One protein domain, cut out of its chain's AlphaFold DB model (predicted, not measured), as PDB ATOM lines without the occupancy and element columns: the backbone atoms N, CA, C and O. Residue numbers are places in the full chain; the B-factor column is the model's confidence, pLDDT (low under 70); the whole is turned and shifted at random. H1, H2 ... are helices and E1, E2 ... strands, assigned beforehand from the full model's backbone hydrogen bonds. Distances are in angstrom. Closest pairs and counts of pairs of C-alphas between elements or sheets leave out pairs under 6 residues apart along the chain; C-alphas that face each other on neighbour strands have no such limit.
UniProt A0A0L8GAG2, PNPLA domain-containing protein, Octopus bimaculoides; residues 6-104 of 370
ATOM      1  N   ARG A   6     246.323 261.183 253.333       75.50
ATOM      2  CA  ARG A   6     247.757 260.880 253.506       75.50
ATOM      3  C   ARG A   6     248.451 260.486 252.201       75.50
ATOM      4  O   ARG A   6     249.608 260.853 251.999       75.50
ATOM      5  N   ASN A   7     247.753 259.783 251.309       83.50
ATOM      6  CA  ASN A   7     248.293 259.284 250.044       83.50
ATOM      7  C   ASN A   7     247.664 260.001 248.836       83.50
ATOM      8  O   ASN A   7     246.447 260.102 248.732       83.50
ATOM      9  N   SER A   8     248.480 260.485 247.896       87.00
ATOM     10  CA  SER A   8     247.992 261.129 246.665       87.00
ATOM     11  C   SER A   8     247.574 260.143 245.569       87.00
ATOM     12  O   SER A   8     247.092 260.563 244.521       87.00
ATOM     13  N   GLY A   9     247.840 258.843 245.747       91.56
ATOM     14  CA  GLY A   9     247.544 257.803 244.760       91.56
ATOM     15  C   GLY A   9     248.417 257.845 243.500       91.56
ATOM     16  O   GLY A   9     248.224 257.050 242.583       91.56
ATOM     17  N   ARG A  10     249.427 258.725 243.439       92.06
ATOM     18  CA  ARG A  10     250.297 258.889 242.261       92.06
ATOM     19  C   ARG A  10     251.014 257.596 241.857       92.06
ATOM     20  O   ARG A  10     251.023 257.259 240.679       92.06
ATOM     21  N   LYS A  11     251.577 256.865 242.827       93.44
ATOM     22  CA  LYS A  11     252.263 255.586 242.566       93.44
ATOM     23  C   LYS A  11     251.316 254.551 241.953       93.44
ATOM     24  O   LYS A  11     251.691 253.874 241.004       93.44
ATOM     25  N   PHE A  12     250.083 254.477 242.460       94.12
ATOM     26  CA  PHE A  12     249.048 253.610 241.901       94.12
ATOM     27  C   PHE A  12     248.704 254.016 240.460       94.12
ATOM     28  O   PHE A  12     248.674 253.168 239.576       94.12
ATOM     29  N   LEU A  13     248.523 255.314 240.198       94.88
ATOM     30  CA  LEU A  13     248.210 255.835 238.862       94.88
ATOM     31  C   LEU A  13     249.313 255.525 237.830       94.88
ATOM     32  O   LEU A  13     249.019 255.229 236.668       94.88
ATOM     33  N   GLU A  14     250.580 255.610 238.240       96.50
ATOM     34  CA  GLU A  14     251.740 255.256 237.413       96.50
ATOM     35  C   GLU A  14     251.787 253.744 237.141       96.50
ATOM     36  O   GLU A  14     251.897 253.334 235.985       96.50
ATOM     37  N   TRP A  15     251.624 252.920 238.180       97.50
ATOM     38  CA  TRP A  15     251.580 251.459 238.066       97.50
ATOM     39  C   TRP A  15     250.434 250.979 237.164       97.50
ATOM     40  O   TRP A  15     250.673 250.270 236.185       97.50
ATOM     41  N   PHE A  16     249.205 251.427 237.423       97.75
ATOM     42  CA  PHE A  16     248.035 251.033 236.641       97.75
ATOM     43  C   PHE A  16     248.104 251.573 235.204       97.75
ATOM     44  O   PHE A  16     247.764 250.874 234.252       97.75
ATOM     45  N   GLY A  17     248.646 252.782 235.013       97.94
ATOM     46  CA  GLY A  17     248.922 253.324 233.680       97.94
ATOM     47  C   GLY A  17     249.904 252.469 232.870       97.94
ATOM     48  O   GLY A  17     249.725 252.317 231.663       97.94
ATOM     49  N   ASN A  18     250.911 251.866 233.509       98.19
ATOM     50  CA  ASN A  18     251.810 250.929 232.832       98.19
ATOM     51  C   ASN A  18     251.081 249.644 232.411       98.19
ATOM     52  O   ASN A  18     251.309 249.170 231.299       98.19
ATOM     53  N   ILE A  19     250.163 249.128 233.237       98.06
ATOM     54  CA  ILE A  19     249.317 247.979 232.873       98.06
ATOM     55  C   ILE A  19     248.470 248.304 231.638       98.06
ATOM     56  O   ILE A  19     248.489 247.542 230.671       98.06
ATOM     57  N   LEU A  20     247.787 249.454 231.625       97.81
ATOM     58  CA  LEU A  20     246.981 249.887 230.477       97.81
ATOM     59  C   LEU A  20     247.832 250.102 229.222       97.81
ATOM     60  O   LEU A  20     247.426 249.717 228.131       97.81
ATOM     61  N   ARG A  21     249.049 250.641 229.357       98.12
ATOM     62  CA  ARG A  21     249.973 250.771 228.223       98.12
ATOM     63  C   ARG A  21     250.351 249.411 227.640       98.12
ATOM     64  O   ARG A  21     250.358 249.268 226.424       98.12
ATOM     65  N   ILE A  22     250.641 248.422 228.485       97.81
ATOM     66  CA  ILE A  22     250.991 247.064 228.042       97.81
ATOM     67  C   ILE A  22     249.794 246.378 227.372       97.81
ATOM     68  O   ILE A  22     249.961 245.720 226.350       97.81
ATOM     69  N   LYS A  23     248.589 246.516 227.938       96.38
ATOM     70  CA  LYS A  23     247.386 245.806 227.471       96.38
ATOM     71  C   LYS A  23     246.678 246.486 226.295       96.38
ATOM     72  O   LYS A  23     246.119 245.788 225.459       96.38
ATOM     73  N   CYS A  24     246.695 247.815 226.239       96.06
ATOM     74  CA  CYS A  24     245.888 248.619 225.312       96.06
ATOM     75  C   CYS A  24     246.724 249.604 224.473       96.06
ATOM     76  O   CYS A  24     246.174 250.388 223.702       96.06
ATOM     77  N   GLY A  25     248.049 249.639 224.655       97.00
ATOM     78  CA  GLY A  25     248.950 250.556 223.948       97.00
ATOM     79  C   GLY A  25     248.910 252.010 224.434       97.00
ATOM     80  O   GLY A  25     249.735 252.814 224.006       97.00
ATOM     81  N   ASN A  26     248.002 252.368 225.350       97.62
ATOM     82  CA  ASN A  26     247.837 253.731 225.855       97.62
ATOM     83  C   ASN A  26     247.575 253.739 227.373       97.62
ATOM     84  O   ASN A  26     246.614 253.144 227.852       97.62
ATOM     85  N   ALA A  27     248.420 254.445 228.131       97.81
ATOM     86  CA  ALA A  27     248.268 254.591 229.584       97.81
ATOM     87  C   ALA A  27     247.065 255.465 229.979       97.81
ATOM     88  O   ALA A  27     246.534 255.319 231.077       97.81
ATOM     89  N   ASP A  28     246.662 256.374 229.092       98.00
ATOM     90  CA  ASP A  28     245.550 257.310 229.257       98.00
ATOM     91  C   ASP A  28     244.361 256.931 228.366       98.00
ATOM     92  O   ASP A  28     243.639 257.798 227.881       98.00
ATOM     93  N   ILE A  29     244.168 255.632 228.119       98.44
ATOM     94  CA  ILE A  29     243.036 255.155 227.326       98.44
ATOM     95  C   ILE A  29     241.702 255.601 227.946       98.44
ATOM     96  O   ILE A  29     241.505 255.525 229.168       98.44
ATOM     97  N   THR A  30     240.797 256.091 227.098       98.50
ATOM     98  CA  THR A  30     239.450 256.510 227.508       98.50
ATOM     99  C   THR A  30     238.444 255.364 227.428       98.50
ATOM    100  O   THR A  30     238.706 254.340 226.793       98.50
ATOM    101  N   PHE A  31     237.265 255.531 228.034       98.44
ATOM    102  CA  PHE A  31     236.183 254.541 227.939       98.44
ATOM    103  C   PHE A  31     235.773 254.266 226.489       98.44
ATOM    104  O   PHE A  31     235.631 253.108 226.098       98.44
ATOM    105  N   LYS A  32     235.652 255.318 225.670       98.50
ATOM    106  CA  LYS A  32     235.357 255.186 224.240       98.50
ATOM    107  C   LYS A  32     236.453 254.431 223.502       98.50
ATOM    108  O   LYS A  32     236.152 253.522 222.745       98.50
ATOM    109  N   GLN A  33     237.717 254.770 223.743       98.50
ATOM    110  CA  GLN A  33     238.834 254.093 223.084       98.50
ATOM    111  C   GLN A  33     238.914 252.609 223.463       98.50
ATOM    112  O   GLN A  33     239.163 251.781 222.593       98.50
ATOM    113  N   LEU A  34     238.678 252.259 224.733       98.31
ATOM    114  CA  LEU A  34     238.625 250.861 225.167       98.31
ATOM    115  C   LEU A  34     237.504 250.100 224.447       98.31
ATOM    116  O   LEU A  34     237.735 249.000 223.939       98.31
ATOM    117  N   HIS A  35     236.311 250.692 224.390       98.25
ATOM    118  CA  HIS A  35     235.163 250.107 223.710       98.25
ATOM    119  C   HIS A  35     235.422 249.947 222.205       98.25
ATOM    120  O   HIS A  35     235.249 248.855 221.674       98.25
ATOM    121  N   ASP A  36     235.937 250.979 221.533       98.31
ATOM    122  CA  ASP A  36     236.276 250.941 220.104       98.31
ATOM    123  C   ASP A  36     237.332 249.859 219.787       98.31
ATOM    124  O   ASP A  36     237.288 249.240 218.725       98.31
ATOM    125  N   GLN A  37     238.276 249.602 220.704       97.62
ATOM    126  CA  GLN A  37     239.319 248.584 220.528       97.62
ATOM    127  C   GLN A  37     238.848 247.153 220.807       97.62
ATOM    128  O   GLN A  37     239.363 246.214 220.201       97.62
ATOM    129  N   THR A  38     237.946 246.960 221.770       96.88
ATOM    130  CA  THR A  38     237.670 245.627 222.339       96.88
ATOM    131  C   THR A  38     236.223 245.168 222.199       96.88
ATOM    132  O   THR A  38     235.945 243.992 222.425       96.88
ATOM    133  N   GLY A  39     235.304 246.082 221.885       96.75
ATOM    134  CA  GLY A  39     233.860 245.867 221.970       96.75
ATOM    135  C   GLY A  39     233.345 245.657 223.398       96.75
ATOM    136  O   GLY A  39     232.190 245.288 223.570       96.75
ATOM    137  N   LYS A  40     234.190 245.837 224.425       95.94
ATOM    138  CA  LYS A  40     233.813 245.645 225.828       95.94
ATOM    139  C   LYS A  40     233.418 246.964 226.468       95.94
ATOM    140  O   LYS A  40     234.077 247.988 226.292       95.94
ATOM    141  N   GLU A  41     232.375 246.894 227.274       95.81
ATOM    142  CA  GLU A  41     231.903 247.980 228.117       95.81
ATOM    143  C   GLU A  41     232.568 247.882 229.496       95.81
ATOM    144  O   GLU A  41     232.663 246.804 230.084       95.81
ATOM    145  N   LEU A  42     233.066 249.010 230.003       96.88
ATOM    146  CA  LEU A  42     233.613 249.128 231.352       96.88
ATOM    147  C   LEU A  42     232.802 250.178 232.100       96.88
ATOM    148  O   LEU A  42     232.683 251.308 231.631       96.88
ATOM    149  N   CYS A  43     232.292 249.807 233.268       97.38
ATOM    150  CA  CYS A  43     231.594 250.708 234.168       97.38
ATOM    151  C   CYS A  43     232.372 250.821 235.482       97.38
ATOM    152  O   CYS A  43     232.653 249.810 236.123       97.38
ATOM    153  N   ILE A  44     232.715 252.044 235.882       97.44
ATOM    154  CA  ILE A  44     233.368 252.339 237.163       97.44
ATOM    155  C   ILE A  44     232.475 253.303 237.937       97.44
ATOM    156  O   ILE A  44     232.101 254.347 237.411       97.44
ATOM    157  N   VAL A  45     232.147 252.966 239.181       95.94
ATOM    158  CA  VAL A  45     231.311 253.806 240.046       95.94
ATOM    159  C   VAL A  45     232.201 254.534 241.039       95.94
ATOM    160  O   VAL A  45     233.003 253.902 241.707       95.94
ATOM    161  N   ALA A  46     232.064 255.851 241.157       96.00
ATOM    162  CA  ALA A  46     232.747 256.626 242.190       96.00
ATOM    163  C   ALA A  46     231.751 257.510 242.940       96.00
ATOM    164  O   ALA A  46     230.712 257.891 242.399       96.00
ATOM    165  N   MET A  47     232.073 257.880 244.176       94.31
ATOM    166  CA  MET A  47     231.282 258.859 244.913       94.31
ATOM    167  C   MET A  47     231.672 260.266 244.450       94.31
ATOM    168  O   MET A  47     232.788 260.721 244.708       94.31
ATOM    169  N   ASN A  48     230.753 260.988 243.808       94.62
ATOM    170  CA  ASN A  48     230.910 262.417 243.559       94.62
ATOM    171  C   ASN A  48     230.542 263.183 244.837       94.62
ATOM    172  O   ASN A  48     229.371 263.433 245.134       94.62
ATOM    173  N   LEU A  49     231.558 263.584 245.597       91.56
ATOM    174  CA  LEU A  49     231.403 264.299 246.861       91.56
ATOM    175  C   LEU A  49     230.765 265.683 246.670       91.56
ATOM    176  O   LEU A  49     230.023 266.147 247.532       91.56
ATOM    177  N   SER A  50     231.032 266.344 245.541       91.62
ATOM    178  CA  SER A  50     230.482 267.676 245.246       91.62
ATOM    179  C   SER A  50     228.973 267.637 245.001       91.62
ATOM    180  O   SER A  50     228.258 268.554 245.401       91.62
ATOM    181  N   ARG A  51     228.479 266.550 244.398       89.88
ATOM    182  CA  ARG A  51     227.055 266.331 244.098       89.88
ATOM    183  C   ARG A  51     226.331 265.462 245.127       89.88
ATOM    184  O   ARG A  51     225.105 265.450 245.129       89.88
ATOM    185  N   ARG A  52     227.073 264.807 246.027       91.31
ATOM    186  CA  ARG A  52     226.570 263.867 247.047       91.31
ATOM    187  C   ARG A  52     225.811 262.686 246.433       91.31
ATOM    188  O   ARG A  52     224.757 262.303 246.929       91.31
ATOM    189  N   CYS A  53     226.334 262.139 245.342       89.88
ATOM    190  CA  CYS A  53     225.736 261.005 244.644       89.88
ATOM    191  C   CYS A  53     226.810 260.075 244.082       89.88
ATOM    192  O   CYS A  53     227.984 260.440 243.984       89.88
ATOM    193  N   GLU A  54     226.399 258.881 243.684       92.38
ATOM    194  CA  GLU A  54     227.202 258.003 242.858       92.38
ATOM    195  C   GLU A  54     227.287 258.547 241.422       92.38
ATOM    196  O   GLU A  54     226.335 259.119 240.883       92.38
ATOM    197  N   GLU A  55     228.445 258.382 240.794       94.44
ATOM    198  CA  GLU A  55     228.674 258.730 239.397       94.44
ATOM    199  C   GLU A  55     229.235 257.516 238.657       94.44
ATOM    200  O   GLU A  55     230.233 256.922 239.070       94.44
ATOM    201  N   TYR A  56     228.555 257.136 237.574       96.25
ATOM    202  CA  TYR A  56     228.884 255.973 236.755       96.25
ATOM    203  C   TYR A  56     229.693 256.426 235.542       96.25
ATOM    204  O   TYR A  56     229.152 257.011 234.598       96.25
ATOM    205  N   PHE A  57     230.988 256.134 235.561       97.62
ATOM    206  CA  PHE A  57     231.877 256.332 234.428       97.62
ATOM    207  C   PHE A  57     231.732 255.155 233.466       97.62
ATOM    208  O   PHE A  57     232.041 254.015 233.815       97.62
ATOM    209  N   HIS A  58     231.239 255.439 232.267       97.81
ATOM    210  CA  HIS A  58     230.912 254.454 231.241       97.81
ATOM    211  C   HIS A  58     231.140 255.053 229.848       97.81
ATOM    212  O   HIS A  58     231.162 256.274 229.695       97.81
ATOM    213  N   VAL A  59     231.247 254.225 228.802       97.31
ATOM    214  CA  VAL A  59     231.373 254.728 227.417       97.31
ATOM    215  C   VAL A  59     230.181 255.599 227.003       97.31
ATOM    216  O   VAL A  59     230.347 256.562 226.262       97.31
ATOM    217  N   LYS A  60     228.986 255.309 227.532       95.62
ATOM    218  CA  LYS A  60     227.755 256.053 227.232       95.62
ATOM    219  C   LYS A  60     227.646 257.399 227.955       95.62
ATOM    220  O   LYS A  60     227.017 258.311 227.430       95.62
ATOM    221  N   THR A  61     228.204 257.512 229.159       94.00
ATOM    222  CA  THR A  61     228.050 258.691 230.030       94.00
ATOM    223  C   THR A  61     229.280 259.590 230.005       94.00
ATOM    224  O   THR A  61     229.149 260.807 229.984       94.00
ATOM    225  N   THR A  62     230.475 259.001 229.970       95.88
ATOM    226  CA  THR A  62     231.762 259.701 230.044       95.88
ATOM    227  C   THR A  62     232.768 259.101 229.045       95.88
ATOM    228  O   THR A  62     233.812 258.579 229.456       95.88
ATOM    229  N   PRO A  63     232.487 259.134 227.727       96.75
ATOM    230  CA  PRO A  63     233.307 258.472 226.703       96.75
ATOM    231  C   PRO A  63     234.776 258.913 226.706       96.75
ATOM    232  O   PRO A  63     235.672 258.097 226.478       96.75
ATOM    233  N   ASP A  64     235.026 260.190 226.993       96.56
ATOM    234  CA  ASP A  64     236.357 260.802 226.947       96.56
ATOM    235  C   ASP A  64     237.092 260.753 228.296       96.56
ATOM    236  O   ASP A  64     238.247 261.177 228.395       96.56
ATOM    237  N   ALA A  65     236.459 260.215 229.345       96.44
ATOM    238  CA  ALA A  65     237.105 260.088 230.641       96.44
ATOM    239  C   ALA A  65     238.246 259.063 230.595       96.44
ATOM    240  O   ALA A  65     238.140 258.001 229.981       96.44
ATOM    241  N   VAL A  66     239.351 259.372 231.275       97.31
ATOM    242  CA  VAL A  66     240.544 258.513 231.316       97.31
ATOM    243  C   VAL A  66     240.350 257.406 232.350       97.31
ATOM    244  O   VAL A  66     240.174 257.688 233.538       97.31
ATOM    245  N   ILE A  67     240.473 256.143 231.932       98.12
ATOM    246  CA  ILE A  67     240.149 254.981 232.776       98.12
ATOM    247  C   ILE A  67     240.988 254.952 234.056       98.12
ATOM    248  O   ILE A  67     240.435 254.838 235.146       98.12
ATOM    249  N   ARG A  68     242.315 255.141 233.983       97.50
ATOM    250  CA  ARG A  68     243.157 255.143 235.198       97.50
ATOM    251  C   ARG A  68     242.799 256.246 236.196       97.50
ATOM    252  O   ARG A  68     243.050 256.086 237.387       97.50
ATOM    253  N   ARG A  69     242.221 257.360 235.728       97.00
ATOM    254  CA  ARG A  69     241.729 258.430 236.606       97.00
ATOM    255  C   ARG A  69     240.447 257.987 237.298       97.00
ATOM    256  O   ARG A  69     240.376 258.146 238.509       97.00
ATOM    257  N   ALA A  70     239.496 257.404 236.567       97.31
ATOM    258  CA  ALA A  70     238.271 256.849 237.148       97.31
ATOM    259  C   ALA A  70     238.579 255.739 238.170       97.31
ATOM    260  O   ALA A  70     238.025 255.748 239.263       97.31
ATOM    261  N   VAL A  71     239.543 254.855 237.872       97.56
ATOM    262  CA  VAL A  71     240.016 253.839 238.831       97.56
ATOM    263  C   VAL A  71     240.605 254.491 240.081       97.56
ATOM    264  O   VAL A  71     240.266 254.097 241.188       97.56
ATOM    265  N   LEU A  72     241.446 255.523 239.935       96.44
ATOM    266  CA  LEU A  72     241.976 256.239 241.096       96.44
ATOM    267  C   LEU A  72     240.853 256.870 241.941       96.44
ATOM    268  O   LEU A  72     240.943 256.840 243.163       96.44
ATOM    269  N   MET A  73     239.801 257.412 241.318       95.94
ATOM    270  CA  MET A  73     238.638 257.956 242.033       95.94
ATOM    271  C   MET A  73     237.932 256.881 242.864       95.94
ATOM    272  O   MET A  73     237.792 257.064 244.068       95.94
ATOM    273  N   THR A  74     237.555 255.749 242.255       95.38
ATOM    274  CA  THR A  74     236.782 254.692 242.937       95.38
ATOM    275  C   THR A  74     237.537 253.979 244.057       95.38
ATOM    276  O   THR A  74     236.883 253.297 244.827       95.38
ATOM    277  N   ILE A  75     238.861 254.122 244.167       92.88
ATOM    278  CA  ILE A  75     239.652 253.555 245.278       92.88
ATOM    279  C   ILE A  75     240.107 254.618 246.291       92.88
ATOM    280  O   ILE A  75     240.915 254.340 247.179       92.88
ATOM    281  N   SER A  76     239.691 255.881 246.113       92.69
ATOM    282  CA  SER A  76     240.150 256.999 246.945       92.69
ATOM    283  C   SER A  76     239.391 257.055 248.266       92.69
ATOM    284  O   SER A  76     238.611 257.975 248.523       92.69
ATOM    285  N   PHE A  77     239.619 256.048 249.103       87.81
ATOM    286  CA  PHE A  77     238.951 255.910 250.387       87.81
ATOM    287  C   PHE A  77     239.337 257.055 251.348       87.81
ATOM    288  O   PHE A  77     240.535 257.352 251.487       87.81
ATOM    289  N   PRO A  78     238.362 257.711 252.012       85.06
ATOM    290  CA  PRO A  78     238.584 258.828 252.920       85.06
ATOM    291  C   PRO A  78     239.655 258.553 253.974       85.06
ATOM    292  O   PRO A  78     239.779 257.451 254.500       85.06
ATOM    293  N   GLY A  79     240.471 259.568 254.265       77.38
ATOM    294  CA  GLY A  79     241.561 259.500 255.244       77.38
ATOM    295  C   GLY A  79     242.798 258.718 254.791       77.38
ATOM    296  O   GLY A  79     243.922 259.119 255.115       77.38
ATOM    297  N   MET A  80     242.637 257.664 253.986       80.88
ATOM    298  CA  MET A  80     243.752 256.948 253.357       80.88
ATOM    299  C   MET A  80     244.271 257.697 252.128       80.88
ATOM    300  O   MET A  80     245.461 258.032 252.052       80.88
ATOM    301  N   PHE A  81     243.371 258.027 251.204       86.75
ATOM    302  CA  PHE A  81     243.678 258.727 249.964       86.75
ATOM    303  C   PHE A  81     243.130 260.151 249.962       86.75
ATOM    304  O   PHE A  81     242.177 260.492 250.658       86.75
ATOM    305  N   GLN A  82     243.783 261.013 249.189       90.62
ATOM    306  CA  GLN A  82     243.291 262.360 248.937       90.62
ATOM    307  C   GLN A  82     242.095 262.309 247.981       90.62
ATOM    308  O   GLN A  82     242.165 261.576 246.993       90.62
ATOM    309  N   PRO A  83     241.052 263.131 248.207       90.75
ATOM    310  CA  PRO A  83     239.977 263.296 247.241       90.75
ATOM    311  C   PRO A  83     240.536 263.661 245.865       90.75
ATOM    312  O   PRO A  83     241.392 264.546 245.735       90.75
ATOM    313  N   VAL A  84     240.040 262.997 244.829       93.19
ATOM    314  CA  VAL A  84     240.505 263.220 243.461       93.19
ATOM    315  C   VAL A  84     239.691 264.345 242.845       93.19
ATOM    316  O   VAL A  84     238.470 264.272 242.769       93.19
ATOM    317  N   LYS A  85     240.375 265.382 242.363       93.44
ATOM    318  CA  LYS A  85     239.756 266.412 241.526       93.44
ATOM    319  C   LYS A  85     239.653 265.926 240.089       93.44
ATOM    320  O   LYS A  85     240.657 265.485 239.507       93.44
ATOM    321  N   TYR A  86     238.469 266.036 239.505       93.44
ATOM    322  CA  TYR A  86     238.251 265.693 238.107       93.44
ATOM    323  C   TYR A  86     237.181 266.574 237.473       93.44
ATOM    324  O   TYR A  86     236.260 267.018 238.155       93.44
ATOM    325  N   HIS A  87     237.341 266.850 236.179       91.69
ATOM    326  CA  HIS A  87     236.386 267.637 235.412       91.69
ATOM    327  C   HIS A  87     235.495 266.694 234.611       91.69
ATOM    328  O   HIS A  87     235.999 265.941 233.779       91.69
ATOM    329  N   VAL A  88     234.190 266.766 234.850       81.31
ATOM    330  CA  VAL A  88     233.157 266.107 234.040       81.31
ATOM    331  C   VAL A  88     232.230 267.208 233.541       81.31
ATOM    332  O   VAL A  88     231.875 268.104 234.304       81.31
ATOM    333  N   ASP A  89     231.929 267.211 232.242       78.62
ATOM    334  CA  ASP A  89     231.065 268.210 231.591       78.62
ATOM    335  C   ASP A  89     231.447 269.675 231.885       78.62
ATOM    336  O   ASP A  89     230.605 270.559 232.046       78.62
ATOM    337  N   GLY A  90     232.754 269.946 231.981       83.75
ATOM    338  CA  GLY A  90     233.291 271.286 232.232       83.75
ATOM    339  C   GLY A  90     233.216 271.758 233.688       83.75
ATOM    340  O   GLY A  90     233.612 272.889 233.966       83.75
ATOM    341  N   GLN A  91     232.765 270.919 234.626       88.00
ATOM    342  CA  GLN A  91     232.708 271.244 236.052       88.00
ATOM    343  C   GLN A  91     233.741 270.443 236.846       88.00
ATOM    344  O   GLN A  91     233.798 269.218 236.748       88.00
ATOM    345  N   GLU A  92     234.548 271.125 237.666       93.56
ATOM    346  CA  GLU A  92     235.422 270.456 238.633       93.56
ATOM    347  C   GLU A  92     234.583 269.883 239.781       93.56
ATOM    348  O   GLU A  92     233.870 270.615 240.469       93.56
ATOM    349  N   SER A  93     234.699 268.578 240.011       94.25
ATOM    350  CA  SER A  93     234.122 267.881 241.158       94.25
ATOM    351  C   SER A  93     235.201 267.136 241.942       94.25
ATOM    352  O   SER A  93     236.273 266.796 241.430       94.25
ATOM    353  N   TYR A  94     234.899 266.887 243.211       94.31
ATOM    354  CA  TYR A  94     235.694 266.048 244.100       94.31
ATOM    355  C   TYR A  94     235.120 264.637 244.140       94.31
ATOM    356  O   TYR A  94     233.917 264.466 244.336       94.31
ATOM    357  N   TYR A  95     235.998 263.648 244.024       95.19
ATOM    358  CA  TYR A  95     235.641 262.238 243.996       95.19
ATOM    359  C   TYR A  95     236.319 261.452 245.112       95.19
ATOM    360  O   TYR A  95     237.464 261.732 245.484       95.19
ATOM    361  N   LEU A  96     235.587 260.460 245.605       93.31
ATOM    362  CA  LEU A  96     235.991 259.495 246.617       93.31
ATOM    363  C   LEU A  96     235.630 258.076 246.163       93.31
ATOM    364  O   LEU A  96     234.985 257.881 245.127       93.31
ATOM    365  N   ASP A  97     236.038 257.111 246.979       92.94
ATOM    366  CA  ASP A  97     235.728 255.696 246.812       92.94
ATOM    367  C   ASP A  97     234.228 255.438 246.582       92.94
ATOM    368  O   ASP A  97     233.367 255.990 247.275       92.94
ATOM    369  N   GLY A  98     233.922 254.622 245.571       91.25
ATOM    370  CA  GLY A  98     232.551 254.278 245.194       91.25
ATOM    371  C   GLY A  98     231.868 253.337 246.186       91.25
ATOM    372  O   GLY A  98     230.650 253.420 246.347       91.25
ATOM    373  N   GLY A  99     232.635 252.510 246.902       87.12
ATOM    374  CA  GLY A  99     232.141 251.545 247.885       87.12
ATOM    375  C   GLY A  99     231.407 252.186 249.063       87.12
ATOM    376  O   GLY A  99     230.529 251.566 249.651       87.12
ATOM    377  N   ILE A 100     231.664 253.470 249.337       85.12
ATOM    378  CA  ILE A 100     230.970 254.245 250.381       85.12
ATOM    379  C   ILE A 100     229.469 254.365 250.104       85.12
ATOM    380  O   ILE A 100     228.671 254.367 251.036       85.12
ATOM    381  N   ILE A 101     229.086 254.527 248.833       85.50
ATOM    382  CA  ILE A 101     227.693 254.778 248.430       85.50
ATOM    383  C   ILE A 101     227.099 253.627 247.612       85.50
ATOM    384  O   ILE A 101     225.884 253.451 247.591       85.50
ATOM    385  N   CYS A 102     227.934 252.845 246.928       87.31
ATOM    386  CA  CYS A 102     227.508 251.765 246.048       87.31
ATOM    387  C   CYS A 102     228.581 250.665 245.966       87.31
ATOM    388  O   CYS A 102     229.287 250.543 244.964       87.31
ATOM    389  N   ASN A 103     228.674 249.833 247.007       86.44
ATOM    390  CA  ASN A 103     229.625 248.714 247.069       86.44
ATOM    391  C   ASN A 103     229.252 247.515 246.172       86.44
ATOM    392  O   ASN A 103     230.083 246.660 245.887       86.44
ATOM    393  N   TYR A 104     228.008 247.454 245.688       89.19
ATOM    394  CA  TYR A 104     227.518 246.353 244.857       89.19
ATOM    395  C   TYR A 104     226.722 246.866 243.645       89.19
ATOM    396  O   TYR A 104     225.489 246.822 243.632       89.19
TER     397      TYR A 104
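Overview. This is residues 6 to 104 of the 370 residues of the protein "PNPLA domain-containing protein" of Octopus bimaculoides (UniProt A0A0L8GAG2). A strongly twisted sheet of two hairpins, E1 with E2 and E4 with E5, curls round one helix, H3, which sits at the core. The long helix H1 packs on H3 on the side away from the sheet, H2 lies at one end of the longest axis with E3 at the other, and little H4 packs on the sheet beside E1 and E2. The printed part has 99 residues, with the named elements in the order H1 H2 E1 E2 H3 E3 E4 E5 H4; the sheet's order is E2 E1 E5 E4, all antiparallel, and the class is mixed, helices and strands. It is compact, with a radius of gyration of the C-alphas of 13.0 A, and spans 35 by 28 by 28 A.

Along the chain. Find C-alpha 10 at (250.297, 258.889, 242.261); from there H1, residues 10 to 24, runs 20.3 A to C-alpha 24 at (245.888, 248.619, 225.312). Next come H2, residues 31 to 38, then E1, residues 44 to 48, 12.2 A long, and E2, residues 53 to 57, 12.8 A long. H3 holds residues 67 to 74, and E3 residues 79 to 81. Look then for E4, residues 84 to 88, 12.3 A long, and E5, residues 91 to 96, 16.1 A long. H4, residues 99 to 102, ends at C-alpha 102 at (227.508, 251.765, 246.048).

Arrangement. Begin at H1: with residues 12 to 17 alone it touches H3, at a steep tilt of 40 degrees, opposite ways; the closest C-alphas, of Gly 17 and Arg 68, are 6.2 A apart. H2 and H3 are close but not clearly touching, with the C-alphas of Phe 31 and Ile 67 closest at 6.3 A. In the hairpin E1 and E2, look for N 46 and O 55 at 3.0 A. H3 is on the sheet; its closest C-alphas to E1 are Thr 74 and Ala 46, 4.5 A apart. E3 pairs with no named strand and runs on into E4 at 61 degrees. In the hairpin E4 and E5, N 86 and O 93 are 3.0 A apart. The pairing of E5 is staggered: residues 91 to 95 pair with E4 and residues 95 to 96 with E1, where N 96 and O 47 are 3.0 A apart. H4 is on the sheet at a height of 7.6 A, only just over none of its strands, with 2 C-alphas falling on E2 and 2 on E1. In H1, H2 and H3 every O i to N i+4 pair is within hydrogen-bond range; H4 is too short for such a pair, and its one O i to N i+3 pair is not within range.

Size, cuts and confidence. The two C-alphas farthest apart are those of Arg 6 and Gly 39, at 37.6 A. The printed part has no cut, and no link is long. The mean pLDDT of the printed part is 93.5, and no printed residue is under 70.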